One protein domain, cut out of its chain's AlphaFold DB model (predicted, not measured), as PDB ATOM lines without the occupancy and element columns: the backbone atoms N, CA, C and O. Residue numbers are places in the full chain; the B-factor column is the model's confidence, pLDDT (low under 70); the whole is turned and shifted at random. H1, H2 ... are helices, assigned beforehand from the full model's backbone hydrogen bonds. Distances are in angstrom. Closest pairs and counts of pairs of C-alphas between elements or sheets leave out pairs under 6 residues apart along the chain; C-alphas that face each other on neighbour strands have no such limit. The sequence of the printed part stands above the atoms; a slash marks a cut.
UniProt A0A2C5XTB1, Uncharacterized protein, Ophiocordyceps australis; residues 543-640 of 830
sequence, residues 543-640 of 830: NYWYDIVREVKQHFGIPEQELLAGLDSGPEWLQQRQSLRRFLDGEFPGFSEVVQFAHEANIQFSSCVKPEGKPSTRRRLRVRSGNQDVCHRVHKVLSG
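Overview. This is residues 543 to 640 of the 830 residues of an uncharacterized protein of Ophiocordyceps australis (UniProt A0A2C5XTB1). A compact cluster of short helices, mostly crossed, in which H5 and H7 lie side by side running opposite ways, with the little helix H6 near the middle of the model. H2 and H3 cross H5 steeply, H4 meets H5 near Phe 591, H1 crosses H2, and part of the link from H6 to H7, residues 617 to 625, sticks out as a free loop. The printed part has 98 residues with seven named helices, H1 to H7 in order along the chain, and no named strand; the class is all helix. The whole is compact, with a radius of gyration of the C-alphas of 13.1 A, and only just elongated, spanning 39 by 26 by 23 A.

Along the chain. H1, residues 543 to 556, begins at C-alpha 543 (120.399, 104.788, 56.762) and is 19.8 A long from first to last C-alpha. H2 is residues 560 to 569, 14.0 A, and H3 residues 571 to 576. H4, residues 578 to 587, is 14.3 A long. H5, residues 591 to 600, is 14.2 A long and begins at C-alpha 591 (117.452, 89.449, 64.044). H6 is residues 605 to 608. H7, residues 626 to 638, is 18.6 A long and ends at C-alpha 638 (120.632, 96.443, 63.053).

Arrangement. H5 is the hub, touching five other helices. H5 and H7 touch at a shallow tilt of 15 degrees, opposite ways; their closest C-alphas, Val 594 and Val 634, are 6.1 A apart. H3 touches H5 at a steep tilt of 55 degrees, closest at the C-alphas of Pro 571 and Gln 596, 5.5 A. H4 touches H5 at a steep tilt of 69 degrees, only just short of about perpendicular, with the C-alphas of Asp 585 and Phe 591 closest at 5.4 A. H2 and H5 only just touch, with 3 pairs of C-alphas within 8 A, the closest being Leu 567 and Val 595 at 6.5 A. H6 touches H2, where the C-alphas of Asp 568 and Phe 605 are closest at 5.4 A. H6 also touches H7, by residues 631 to 635 of H7 alone, closest at the C-alphas of Cys 608 and Cys 631, 5.0 A. H5 and H6 touch only at the corner, and only just, with 3 pairs of C-alphas within 8 A; their closest C-alphas, Ala 598 and Phe 605, are 6.3 A apart. H1, with residues 549 to 553 alone, only just touches H2, with 3 pairs of C-alphas within 8 A, about perpendicular at 87 degrees; the C-alphas of Val 549 and Glu 560 are closest at 5.8 A. H1 and H3 are apart, as are H4 and H7. Every O i to N i+4 pair is within hydrogen-bond range in H1, H2, H3, H4, H5 and H7; H6 is too short for such a pair.

Size, cuts and confidence. The C-alphas of Ser 579 and Arg 619 are the two farthest apart, at 39.4 A. Without residues 617 to 625, which stand free, the body of 89 residues spans 32 by 26 by 22 A. The printed part has no cut; the link from H6 to H7, 17 residues, is long, and the other links are tight. The mean pLDDT of the printed part is 86.6, with residues 611 to 625 under 70.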
ATOM      1  N   ASN A 543     120.078 105.216  58.124       88.69
ATOM      2  CA  ASN A 543     120.399 104.788  56.762       88.69
ATOM      3  C   ASN A 543     120.530 103.260  56.632       88.69
ATOM      4  O   ASN A 543     120.151 102.718  55.593       88.69
ATOM      5  N   TYR A 544     120.961 102.551  57.684       88.81
ATOM      6  CA  TYR A 544     121.023 101.082  57.671       88.81
ATOM      7  C   TYR A 544     119.640 100.450  57.485       88.81
ATOM      8  O   TYR A 544     119.496  99.507  56.712       88.81
ATOM      9  N   TRP A 545     118.596 100.999  58.116       93.00
ATOM     10  CA  TRP A 545     117.235 100.497  57.913       93.00
ATOM     11  C   TRP A 545     116.759 100.678  56.465       93.00
ATOM     12  O   TRP A 545     116.182  99.756  55.887       93.00
ATOM     13  N   TYR A 546     117.045 101.825  55.845       93.25
ATOM     14  CA  TYR A 546     116.692 102.058  54.442       93.25
ATOM     15  C   TYR A 546     117.468 101.153  53.469       93.25
ATOM     16  O   TYR A 546     116.899 100.728  52.459       93.25
ATOM     17  N   ASP A 547     118.726 100.818  53.774       92.31
ATOM     18  CA  ASP A 547     119.505  99.829  53.022       92.31
ATOM     19  C   ASP A 547     118.840  98.434  53.092       92.31
ATOM     20  O   ASP A 547     118.545  97.850  52.045       92.31
ATOM     21  N   ILE A 548     118.468  97.966  54.293       93.44
ATOM     22  CA  ILE A 548     117.739  96.695  54.506       93.44
ATOM     23  C   ILE A 548     116.406  96.682  53.752       93.44
ATOM     24  O   ILE A 548     116.090  95.727  53.044       93.44
ATOM     25  N   VAL A 549     115.611  97.745  53.881       96.12
ATOM     26  CA  VAL A 549     114.308  97.882  53.213       96.12
ATOM     27  C   VAL A 549     114.448  97.818  51.695       96.12
ATOM     28  O   VAL A 549     113.630  97.178  51.030       96.12
ATOM     29  N   ARG A 550     115.480  98.457  51.130       96.06
ATOM     30  CA  ARG A 550     115.769  98.406  49.692       96.06
ATOM     31  C   ARG A 550     116.083  96.978  49.250       96.06
ATOM     32  O   ARG A 550     115.538  96.535  48.242       96.06
ATOM     33  N   GLU A 551     116.915  96.261  49.995       95.94
ATOM     34  CA  GLU A 551     117.342  94.901  49.654       95.94
ATOM     35  C   GLU A 551     116.215  93.879  49.836       95.94
ATOM     36  O   GLU A 551     115.949  93.097  48.923       95.94
ATOM     37  N   VAL A 552     115.443  93.955  50.924       97.38
ATOM     38  CA  VAL A 552     114.240  93.128  51.113       97.38
ATOM     39  C   VAL A 552     113.222  93.360  49.989       97.38
ATOM     40  O   VAL A 552     112.669  92.403  49.438       97.38
ATOM     41  N   LYS A 553     113.017  94.616  49.579       97.56
ATOM     42  CA  LYS A 553     112.152  94.963  48.446       97.56
ATOM     43  C   LYS A 553     112.696  94.444  47.112       97.56
ATOM     44  O   LYS A 553     111.910  94.008  46.275       97.56
ATOM     45  N   GLN A 554     114.013  94.463  46.911       97.19
ATOM     46  CA  GLN A 554     114.670  93.990  45.689       97.19
ATOM     47  C   GLN A 554     114.674  92.457  45.568       97.19
ATOM     48  O   GLN A 554     114.448  91.939  44.476       97.19
ATOM     49  N   HIS A 555     114.902  91.730  46.666       97.56
ATOM     50  CA  HIS A 555     115.019  90.268  46.665       97.56
ATOM     51  C   HIS A 555     113.690  89.530  46.878       97.56
ATOM     52  O   HIS A 555     113.530  88.422  46.367       97.56
ATOM     53  N   PHE A 556     112.730  90.125  47.595       97.81
ATOM     54  CA  PHE A 556     111.460  89.472  47.952       97.81
ATOM     55  C   PHE A 556     110.209  90.214  47.458       97.81
ATOM     56  O   PHE A 556     109.103  89.707  47.624       97.81
ATOM     57  N   GLY A 557     110.350  91.409  46.871       97.75
ATOM     58  CA  GLY A 557     109.224  92.231  46.407       97.75
ATOM     59  C   GLY A 557     108.417  92.911  47.522       97.75
ATOM     60  O   GLY A 557     107.431  93.585  47.232       97.75
ATOM     61  N   ILE A 558     108.826  92.756  48.785       98.00
ATOM     62  CA  ILE A 558     108.075  93.207  49.964       98.00
ATOM     63  C   ILE A 558     108.318  94.712  50.187       98.00
ATOM     64  O   ILE A 558     109.468  95.116  50.372       98.00
ATOM     65  N   PRO A 559     107.283  95.573  50.188       97.56
ATOM     66  CA  PRO A 559     107.435  96.985  50.525       97.56
ATOM     67  C   PRO A 559     107.646  97.185  52.034       97.56
ATOM     68  O   PRO A 559     107.153  96.407  52.848       97.56
ATOM     69  N   GLU A 560     108.300  98.286  52.417       96.62
ATOM     70  CA  GLU A 560     108.612  98.629  53.816       96.62
ATOM     71  C   GLU A 560     107.420  98.489  54.771       96.62
ATOM     72  O   GLU A 560     107.551  97.945  55.861       96.62
ATOM     73  N   GLN A 561     106.240  98.951  54.352       96.44
ATOM     74  CA  GLN A 561     105.039  98.926  55.182       96.44
ATOM     75  C   GLN A 561     104.510  97.502  55.425       96.44
ATOM     76  O   GLN A 561     103.964  97.238  56.493       96.44
ATOM     77  N   GLU A 562     104.698  96.577  54.476       97.75
ATOM     78  CA  GLU A 562     104.375  95.156  54.664       97.75
ATOM     79  C   GLU A 562     105.438  94.464  55.526       97.75
ATOM     80  O   GLU A 562     105.086  93.671  56.394       97.75
ATOM     81  N   LEU A 563     106.720  94.808  55.345       97.94
ATOM     82  CA  LEU A 563     107.806  94.320  56.194       97.94
ATOM     83  C   LEU A 563     107.591  94.741  57.655       97.94
ATOM     84  O   LEU A 563     107.566  93.887  58.533       97.94
ATOM     85  N   LEU A 564     107.370  96.030  57.923       97.19
ATOM     86  CA  LEU A 564     107.122  96.543  59.273       97.19
ATOM     87  C   LEU A 564     105.851  95.960  59.896       97.19
ATOM     88  O   LEU A 564     105.890  95.565  61.055       97.19
ATOM     89  N   ALA A 565     104.748  95.851  59.145       97.25
ATOM     90  CA  ALA A 565     103.531  95.206  59.644       97.25
ATOM     91  C   ALA A 565     103.742  93.708  59.935       97.25
ATOM     92  O   ALA A 565     103.169  93.179  60.885       97.25
ATOM     93  N   GLY A 566     104.582  93.034  59.147       97.88
ATOM     94  CA  GLY A 566     104.991  91.651  59.366       97.88
ATOM     95  C   GLY A 566     105.822  91.461  60.634       97.88
ATOM     96  O   GLY A 566     105.505  90.607  61.455       97.88
ATOM     97  N   LEU A 567     106.837  92.303  60.835       97.69
ATOM     98  CA  LEU A 567     107.687  92.292  62.031       97.69
ATOM     99  C   LEU A 567     106.900  92.682  63.296       97.69
ATOM    100  O   LEU A 567     107.076  92.059  64.339       97.69
ATOM    101  N   ASP A 568     105.971  93.640  63.190       97.56
ATOM    102  CA  ASP A 568     105.019  93.991  64.256       97.56
ATOM    103  C   ASP A 568     104.027  92.852  64.575       97.56
ATOM    104  O   ASP A 568     103.465  92.827  65.669       97.56
ATOM    105  N   SER A 569     103.800  91.912  63.645       97.44
ATOM    106  CA  SER A 569     102.879  90.778  63.838       97.44
ATOM    107  C   SER A 569     103.488  89.620  64.636       97.44
ATOM    108  O   SER A 569     102.730  88.830  65.187       97.44
ATOM    109  N   GLY A 570     104.821  89.529  64.729       96.69
ATOM    110  CA  GLY A 570     105.527  88.496  65.497       96.69
ATOM    111  C   GLY A 570     106.384  87.527  64.671       96.69
ATOM    112  O   GLY A 570     106.383  87.564  63.433       96.69
ATOM    113  N   PRO A 571     107.153  86.651  65.346       97.19
ATOM    114  CA  PRO A 571     108.080  85.720  64.698       97.19
ATOM    115  C   PRO A 571     107.388  84.717  63.759       97.19
ATOM    116  O   PRO A 571     108.018  84.225  62.824       97.19
ATOM    117  N   GLU A 572     106.096  84.438  63.937       97.56
ATOM    118  CA  GLU A 572     105.287  83.566  63.078       97.56
ATOM    119  C   GLU A 572     105.259  84.054  61.622       97.56
ATOM    120  O   GLU A 572     105.300  83.242  60.694       97.56
ATOM    121  N   TRP A 573     105.248  85.373  61.394       98.00
ATOM    122  CA  TRP A 573     105.271  85.945  60.045       98.00
ATOM    123  C   TRP A 573     106.613  85.682  59.337       98.00
ATOM    124  O   TRP A 573     106.642  85.350  58.149       98.00
ATOM    125  N   LEU A 574     107.726  85.726  60.078       97.50
ATOM    126  CA  LEU A 574     109.045  85.324  59.575       97.50
ATOM    127  C   LEU A 574     109.143  83.804  59.366       97.50
ATOM    128  O   LEU A 574     109.749  83.362  58.390       97.50
ATOM    129  N   GLN A 575     108.517  82.992  60.222       96.56
ATOM    130  CA  GLN A 575     108.459  81.534  60.043       96.56
ATOM    131  C   GLN A 575     107.696  81.140  58.767       96.56
ATOM    132  O   GLN A 575     108.149  80.257  58.037       96.56
ATOM    133  N   GLN A 576     106.597  81.835  58.446       97.81
ATOM    134  CA  GLN A 576     105.876  81.677  57.174       97.81
ATOM    135  C   GLN A 576     106.733  82.079  55.958       97.81
ATOM    136  O   GLN A 576     106.559  81.530  54.870       97.81
ATOM    137  N   ARG A 577     107.688  83.002  56.130       98.19
ATOM    138  CA  ARG A 577     108.580  83.516  55.076       98.19
ATOM    139  C   ARG A 577     110.033  83.084  55.296       98.19
ATOM    140  O   ARG A 577     110.939  83.911  55.327       98.19
ATOM    141  N   GLN A 578     110.275  81.772  55.396       97.06
ATOM    142  CA  GLN A 578     111.600  81.204  55.709       97.06
ATOM    143  C   GLN A 578     112.779  81.725  54.865       97.06
ATOM    144  O   GLN A 578     113.913  81.701  55.339       97.06
ATOM    145  N   SER A 579     112.551  82.120  53.608       97.56
ATOM    146  CA  SER A 579     113.584  82.681  52.730       97.56
ATOM    147  C   SER A 579     113.970  84.107  53.135       97.56
ATOM    148  O   SER A 579     115.157  84.400  53.236       97.56
ATOM    149  N   LEU A 580     112.984  84.950  53.460       97.75
ATOM    150  CA  LEU A 580     113.196  86.267  54.064       97.75
ATOM    151  C   LEU A 580     113.876  86.130  55.429       97.75
ATOM    152  O   LEU A 580     114.845  86.831  55.694       97.75
ATOM    153  N   ARG A 581     113.416  85.192  56.270       97.44
ATOM    154  CA  ARG A 581     114.039  84.934  57.574       97.44
ATOM    155  C   ARG A 581     115.517  84.556  57.430       97.44
ATOM    156  O   ARG A 581     116.348  85.137  58.109       97.44
ATOM    157  N   ARG A 582     115.856  83.630  56.525       97.12
ATOM    158  CA  ARG A 582     117.252  83.218  56.273       97.12
ATOM    159  C   ARG A 582     118.132  84.327  55.692       97.12
ATOM    160  O   ARG A 582     119.337  84.278  55.898       97.12
ATOM    161  N   PHE A 583     117.553  85.294  54.984       97.25
ATOM    162  CA  PHE A 583     118.264  86.499  54.552       97.25
ATOM    163  C   PHE A 583     118.513  87.449  55.733       97.25
ATOM    164  O   PHE A 583     119.653  87.827  55.978       97.25
ATOM    165  N   LEU A 584     117.477  87.764  56.515       96.38
ATOM    166  CA  LEU A 584     117.582  88.687  57.652       96.38
ATOM    167  C   LEU A 584     118.473  88.142  58.780       96.38
ATOM    168  O   LEU A 584     119.322  88.875  59.264       96.38
ATOM    169  N   ASP A 585     118.362  86.859  59.137       95.06
ATOM    170  CA  ASP A 585     119.265  86.204  60.104       95.06
ATOM    171  C   ASP A 585     120.705  86.048  59.563       95.06
ATOM    172  O   ASP A 585     121.627  85.796  60.339       95.06
ATOM    173  N   GLY A 586     120.896  86.149  58.240       94.69
ATOM    174  CA  GLY A 586     122.189  86.010  57.563       94.69
ATOM    175  C   GLY A 586     122.978  87.318  57.484       94.69
ATOM    176  O   GLY A 586     124.166  87.323  57.789       94.69
ATOM    177  N   GLU A 587     122.314  88.419  57.122       93.44
ATOM    178  CA  GLU A 587     122.905  89.769  57.132       93.44
ATOM    179  C   GLU A 587     122.910  90.391  58.545       93.44
ATOM    180  O   GLU A 587     123.757  91.228  58.850       93.44
ATOM    181  N   PHE A 588     121.998  89.966  59.434       91.44
ATOM    182  CA  PHE A 588     121.864  90.473  60.808       91.44
ATOM    183  C   PHE A 588     121.733  89.317  61.819       91.44
ATOM    184  O   PHE A 588     120.626  88.976  62.253       91.44
ATOM    185  N   PRO A 589     122.853  88.701  62.238       91.56
ATOM    186  CA  PRO A 589     122.846  87.649  63.252       91.56
ATOM    187  C   PRO A 589     122.165  88.110  64.552       91.56
ATOM    188  O   PRO A 589     122.583  89.084  65.178       91.56
ATOM    189  N   GLY A 590     121.107  87.404  64.964       91.94
ATOM    190  CA  GLY A 590     120.261  87.769  66.110       91.94
ATOM    191  C   GLY A 590     118.961  88.510  65.759       91.94
ATOM    192  O   GLY A 590     118.229  88.915  66.665       91.94
ATOM    193  N   PHE A 591     118.655  88.725  64.472       95.56
ATOM    194  CA  PHE A 591     117.452  89.449  64.044       95.56
ATOM    195  C   PHE A 591     116.151  88.752  64.470       95.56
ATOM    196  O   PHE A 591     115.276  89.400  65.050       95.56
ATOM    197  N   SER A 592     116.014  87.441  64.242       96.06
ATOM    198  CA  SER A 592     114.833  86.684  64.688       96.06
ATOM    199  C   SER A 592     114.626  86.745  66.203       96.06
ATOM    200  O   SER A 592     113.498  86.921  66.658       96.06
ATOM    201  N   GLU A 593     115.702  86.654  66.984       95.44
ATOM    202  CA  GLU A 593     115.683  86.755  68.442       95.44
ATOM    203  C   GLU A 593     115.232  88.146  68.910       95.44
ATOM    204  O   GLU A 593     114.478  88.259  69.875       95.44
ATOM    205  N   VAL A 594     115.632  89.210  68.207       95.62
ATOM    206  CA  VAL A 594     115.168  90.580  68.470       95.62
ATOM    207  C   VAL A 594     113.688  90.762  68.128       95.62
ATOM    208  O   VAL A 594     112.968  91.395  68.899       95.62
ATOM    209  N   VAL A 595     113.208  90.202  67.013       96.69
ATOM    210  CA  VAL A 595     111.783  90.263  66.633       96.69
ATOM    211  C   VAL A 595     110.921  89.477  67.622       96.69
ATOM    212  O   VAL A 595     109.887  89.977  68.062       96.69
ATOM    213  N   GLN A 596     111.376  88.294  68.043       96.94
ATOM    214  CA  GLN A 596     110.741  87.529  69.113       96.94
ATOM    215  C   GLN A 596     110.723  88.323  70.429       96.94
ATOM    216  O   GLN A 596     109.664  88.464  71.031       96.94
ATOM    217  N   PHE A 597     111.848  88.912  70.846       94.94
ATOM    218  CA  PHE A 597     111.938  89.692  72.085       94.94
ATOM    219  C   PHE A 597     111.049  90.949  72.070       94.94
ATOM    220  O   PHE A 597     110.430  91.283  73.081       94.94
ATOM    221  N   ALA A 598     110.932  91.630  70.925       95.69
ATOM    222  CA  ALA A 598     110.006  92.748  70.754       95.69
ATOM    223  C   ALA A 598     108.538  92.295  70.851       95.69
ATOM    224  O   ALA A 598     107.745  92.929  71.550       95.69
ATOM    225  N   HIS A 599     108.192  91.166  70.226       97.00
ATOM    226  CA  HIS A 599     106.851  90.584  70.297       97.00
ATOM    227  C   HIS A 599     106.486  90.124  71.722       97.00
ATOM    228  O   HIS A 599     105.428  90.489  72.230       97.00
ATOM    229  N   GLU A 600     107.383  89.413  72.414       95.44
ATOM    230  CA  GLU A 600     107.220  88.990  73.817       95.44
ATOM    231  C   GLU A 600     107.066  90.184  74.776       95.44
ATOM    232  O   GLU A 600     106.281  90.132  75.725       95.44
ATOM    233  N   ALA A 601     107.757  91.296  74.506       94.38
ATOM    234  CA  ALA A 601     107.594  92.551  75.239       94.38
ATOM    235  C   ALA A 601     106.300  93.323  74.884       94.38
ATOM    236  O   ALA A 601     106.008  94.342  75.520       94.38
ATOM    237  N   ASN A 602     105.525  92.856  73.896       95.75
ATOM    238  CA  ASN A 602     104.377  93.537  73.288       95.75
ATOM    239  C   ASN A 602     104.742  94.937  72.747       95.75
ATOM    240  O   ASN A 602     104.110  95.950  73.063       95.75
ATOM    241  N   ILE A 603     105.822  94.988  71.963       95.62
ATOM    242  CA  ILE A 603     106.392  96.194  71.363       95.62
ATOM    243  C   ILE A 603     106.400  96.044  69.849       95.62
ATOM    244  O   ILE A 603     106.999  95.127  69.298       95.62
ATOM    245  N   GLN A 604     105.784  97.007  69.168       96.44
ATOM    246  CA  GLN A 604     105.890  97.135  67.720       96.44
ATOM    247  C   GLN A 604     107.342  97.454  67.343       96.44
ATOM    248  O   GLN A 604     107.871  98.496  67.738       96.44
ATOM    249  N   PHE A 605     107.969  96.588  66.553       95.56
ATOM    250  CA  PHE A 605     109.278  96.800  65.936       95.56
ATOM    251  C   PHE A 605     109.315  98.146  65.181       95.56
ATOM    252  O   PHE A 605     110.244  98.943  65.332       95.56
ATOM    253  N   SER A 606     108.219  98.488  64.493       95.50
ATOM    254  CA  SER A 606     108.014  99.772  63.813       95.50
ATOM    255  C   SER A 606     107.945 100.990  64.745       95.50
ATOM    256  O   SER A 606     107.931 102.124  64.260       95.50
ATOM    257  N   SER A 607     107.873 100.810  66.068       94.69
ATOM    258  CA  SER A 607     107.972 101.903  67.048       94.69
ATOM    259  C   SER A 607     109.417 102.220  67.446       94.69
ATOM    260  O   SER A 607     109.701 103.368  67.779       94.69
ATOM    261  N   CYS A 608     110.329 101.249  67.332       94.88
ATOM    262  CA  CYS A 608     111.763 101.443  67.543       94.88
ATOM    263  C   CYS A 608     112.466 101.992  66.291       94.88
ATOM    264  O   CYS A 608     113.415 102.762  66.397       94.88
ATOM    265  N   VAL A 609     111.999 101.601  65.103       91.12
ATOM    266  CA  VAL A 609     112.701 101.821  63.824       91.12
ATOM    267  C   VAL A 609     112.312 103.123  63.101       91.12
ATOM    268  O   VAL A 609     113.005 103.546  62.182       91.12
ATOM    269  N   LYS A 610     111.221 103.793  63.506       81.69
ATOM    270  CA  LYS A 610     110.666 104.951  62.775       81.69
ATOM    271  C   LYS A 610     111.699 106.086  62.574       81.69
ATOM    272  O   LYS A 610     112.162 106.644  63.565       81.69
ATOM    273  N   PRO A 611     111.995 106.489  61.320       53.03
ATOM    274  CA  PRO A 611     113.118 107.372  60.990       53.03
ATOM    275  C   PRO A 611     112.813 108.879  61.088       53.03
ATOM    276  O   PRO A 611     113.641 109.700  60.697       53.03
ATOM    277  N   GLU A 612     111.649 109.286  61.605       47.16
ATOM    278  CA  GLU A 612     111.444 110.689  61.979       47.16
ATOM    279  C   GLU A 612     112.376 111.029  63.152       47.16
ATOM    280  O   GLU A 612     112.220 110.479  64.241       47.16
ATOM    281  N   GLY A 613     113.326 111.952  62.937       43.09
ATOM    282  CA  GLY A 613     114.392 112.354  63.874       43.09
ATOM    283  C   GLY A 613     113.940 113.084  65.148       43.09
ATOM    284  O   GLY A 613     114.575 114.038  65.593       43.09
ATOM    285  N   LYS A 614     112.814 112.670  65.726       38.53
ATOM    286  CA  LYS A 614     112.281 113.075  67.023       38.53
ATOM    287  C   LYS A 614     111.922 111.786  67.769       38.53
ATOM    288  O   LYS A 614     110.820 111.277  67.544       38.53
ATOM    289  N   PRO A 615     112.788 111.248  68.655       41.00
ATOM    290  CA  PRO A 615     112.412 110.102  69.481       41.00
ATOM    291  C   PRO A 615     111.095 110.429  70.189       41.00
ATOM    292  O   PRO A 615     110.964 111.506  70.777       41.00
ATOM    293  N   SER A 616     110.097 109.543  70.055       40.03
ATOM    294  CA  SER A 616     108.695 109.823  70.401       40.03
ATOM    295  C   SER A 616     108.593 110.490  71.773       40.03
ATOM    296  O   SER A 616     108.718 109.816  72.798       40.03
ATOM    297  N   THR A 617     108.348 111.810  71.774       39.16
ATOM    298  CA  THR A 617     108.519 112.671  72.957       39.16
ATOM    299  C   THR A 617     107.927 112.043  74.222       39.16
ATOM    300  O   THR A 617     106.835 111.462  74.170       39.16
ATOM    301  N   ARG A 618     108.613 112.197  75.372       43.59
ATOM    302  CA  ARG A 618     108.285 111.588  76.691       43.59
ATOM    303  C   ARG A 618     106.799 111.658  77.105       43.59
ATOM    304  O   ARG A 618     106.358 110.902  77.965       43.59
ATOM    305  N   ARG A 619     105.998 112.540  76.494       40.19
ATOM    306  CA  ARG A 619     104.539 112.648  76.665       40.19
ATOM    307  C   ARG A 619     103.709 111.517  76.034       40.19
ATOM    308  O   ARG A 619     102.600 111.293  76.517       40.19
ATOM    309  N   ARG A 620     104.178 110.827  74.981       39.97
ATOM    310  CA  ARG A 620     103.449 109.694  74.357       39.97
ATOM    311  C   ARG A 620     103.924 108.328  74.850       39.97
ATOM    312  O   ARG A 620     103.075 107.496  75.162       39.97
ATOM    313  N   LEU A 621     105.229 108.129  75.037       41.88
ATOM    314  CA  LEU A 621     105.775 106.929  75.686       41.88
ATOM    315  C   LEU A 621     105.741 107.055  77.224       41.88
ATOM    316  O   LEU A 621     106.772 107.052  77.888       41.88
ATOM    317  N   ARG A 622     104.534 107.124  77.814       40.00
ATOM    318  CA  ARG A 622     104.330 106.774  79.239       40.00
ATOM    319  C   ARG A 622     104.379 105.252  79.373       40.00
ATOM    320  O   ARG A 622     103.348 104.588  79.438       40.00
ATOM    321  N   VAL A 623     105.591 104.724  79.308       46.06
ATOM    322  CA  VAL A 623     105.891 103.316  79.059       46.06
ATOM    323  C   VAL A 623     107.002 102.871  80.021       46.06
ATOM    324  O   VAL A 623     107.759 103.702  80.520       46.06
ATOM    325  N   ARG A 624     107.042 101.577  80.359       54.97
ATOM    326  CA  ARG A 624     108.013 101.005  81.310       54.97
ATOM    327  C   ARG A 624     109.439 101.115  80.749       54.97
ATOM    328  O   ARG A 624     109.620 101.049  79.537       54.97
ATOM    329  N   SER A 625     110.441 101.238  81.623       60.06
ATOM    330  CA  SER A 625     111.856 101.390  81.228       60.06
ATOM    331  C   SER A 625     112.334 100.296  80.267       60.06
ATOM    332  O   SER A 625     112.987 100.613  79.280       60.06
ATOM    333  N   GLY A 626     111.897  99.048  80.477       70.94
ATOM    334  CA  GLY A 626     112.237  97.899  79.626       70.94
ATOM    335  C   GLY A 626     111.920  98.055  78.132       70.94
ATOM    336  O   GLY A 626     112.505  97.359  77.310       70.94
ATOM    337  N   ASN A 627     111.044  98.984  77.735       79.50
ATOM    338  CA  ASN A 627     110.809  99.265  76.319       79.50
ATOM    339  C   ASN A 627     111.964 100.051  75.667       79.50
ATOM    340  O   ASN A 627     112.164  99.924  74.460       79.50
ATOM    341  N   GLN A 628     112.731 100.837  76.435       82.12
ATOM    342  CA  GLN A 628     113.959 101.463  75.933       82.12
ATOM    343  C   GLN A 628     115.037 100.398  75.701       82.12
ATOM    344  O   GLN A 628     115.645 100.390  74.635       82.12
ATOM    345  N   ASP A 629     115.184  99.443  76.626       87.31
ATOM    346  CA  ASP A 629     116.114  98.310  76.492       87.31
ATOM    347  C   ASP A 629     115.814  97.461  75.244       87.31
ATOM    348  O   ASP A 629     116.729  97.007  74.556       87.31
ATOM    349  N   VAL A 630     114.529  97.266  74.918       89.38
ATOM    350  CA  VAL A 630     114.102  96.550  73.704       89.38
ATOM    351  C   VAL A 630     114.470  97.333  72.446       89.38
ATOM    352  O   VAL A 630     115.110  96.767  71.561       89.38
ATOM    353  N   CYS A 631     114.133  98.623  72.352       93.94
ATOM    354  CA  CYS A 631     114.496  99.405  71.168       93.94
ATOM    355  C   CYS A 631     116.013  99.572  71.010       93.94
ATOM    356  O   CYS A 631     116.503  99.512  69.886       93.94
ATOM    357  N   HIS A 632     116.772  99.675  72.107       92.06
ATOM    358  CA  HIS A 632     118.231  99.671  72.039       92.06
ATOM    359  C   HIS A 632     118.776  98.333  71.507       92.06
ATOM    360  O   HIS A 632     119.667  98.333  70.662       92.06
ATOM    361  N   ARG A 633     118.207  97.183  71.904       91.62
ATOM    362  CA  ARG A 633     118.562  95.881  71.301       91.62
ATOM    363  C   ARG A 633     118.224  95.805  69.810       91.62
ATOM    364  O   ARG A 633     119.026  95.259  69.056       91.62
ATOM    365  N   VAL A 634     117.087  96.370  69.387       93.12
ATOM    366  CA  VAL A 634     116.718  96.487  67.964       93.12
ATOM    367  C   VAL A 634     117.779  97.283  67.204       93.12
ATOM    368  O   VAL A 634     118.338  96.776  66.236       93.12
ATOM    369  N   HIS A 635     118.117  98.489  67.672       93.38
ATOM    370  CA  HIS A 635     119.157  99.321  67.056       93.38
ATOM    371  C   HIS A 635     120.520  98.630  67.044       93.38
ATOM    372  O   HIS A 635     121.185  98.618  66.014       93.38
ATOM    373  N   LYS A 636     120.919  97.987  68.146       91.19
ATOM    374  CA  LYS A 636     122.225  97.334  68.252       91.19
ATOM    375  C   LYS A 636     122.406  96.173  67.272       91.19
ATOM    376  O   LYS A 636     123.481  96.058  66.691       91.19
ATOM    377  N   VAL A 637     121.397  95.320  67.073       90.81
ATOM    378  CA  VAL A 637     121.495  94.229  66.083       90.81
ATOM    379  C   VAL A 637     121.497  94.783  64.657       90.81
ATOM    380  O   VAL A 637     122.297  94.342  63.838       90.81
ATOM    381  N   LEU A 638     120.688  95.807  64.374       89.12
ATOM    382  CA  LEU A 638     120.632  96.443  63.053       89.12
ATOM    383  C   LEU A 638     121.891  97.269  62.703       89.12
ATOM    384  O   LEU A 638     122.224  97.388  61.528       89.12
ATOM    385  N   SER A 639     122.609  97.819  63.690       87.00
ATOM    386  CA  SER A 639     123.906  98.504  63.509       87.00
ATOM    387  C   SER A 639     125.126  97.596  63.713       87.00
ATOM    388  O   SER A 639     126.258  98.056  63.584       87.00
ATOM    389  N   GLY A 640     124.929  96.314  64.041       78.06
ATOM    390  CA  GLY A 640     126.006  95.398  64.434       78.06
ATOM    391  C   GLY A 640     126.985  95.016  63.317       78.06
ATOM    392  O   GLY A 640     128.021  94.413  63.603       78.06
TER     393      GLY A 640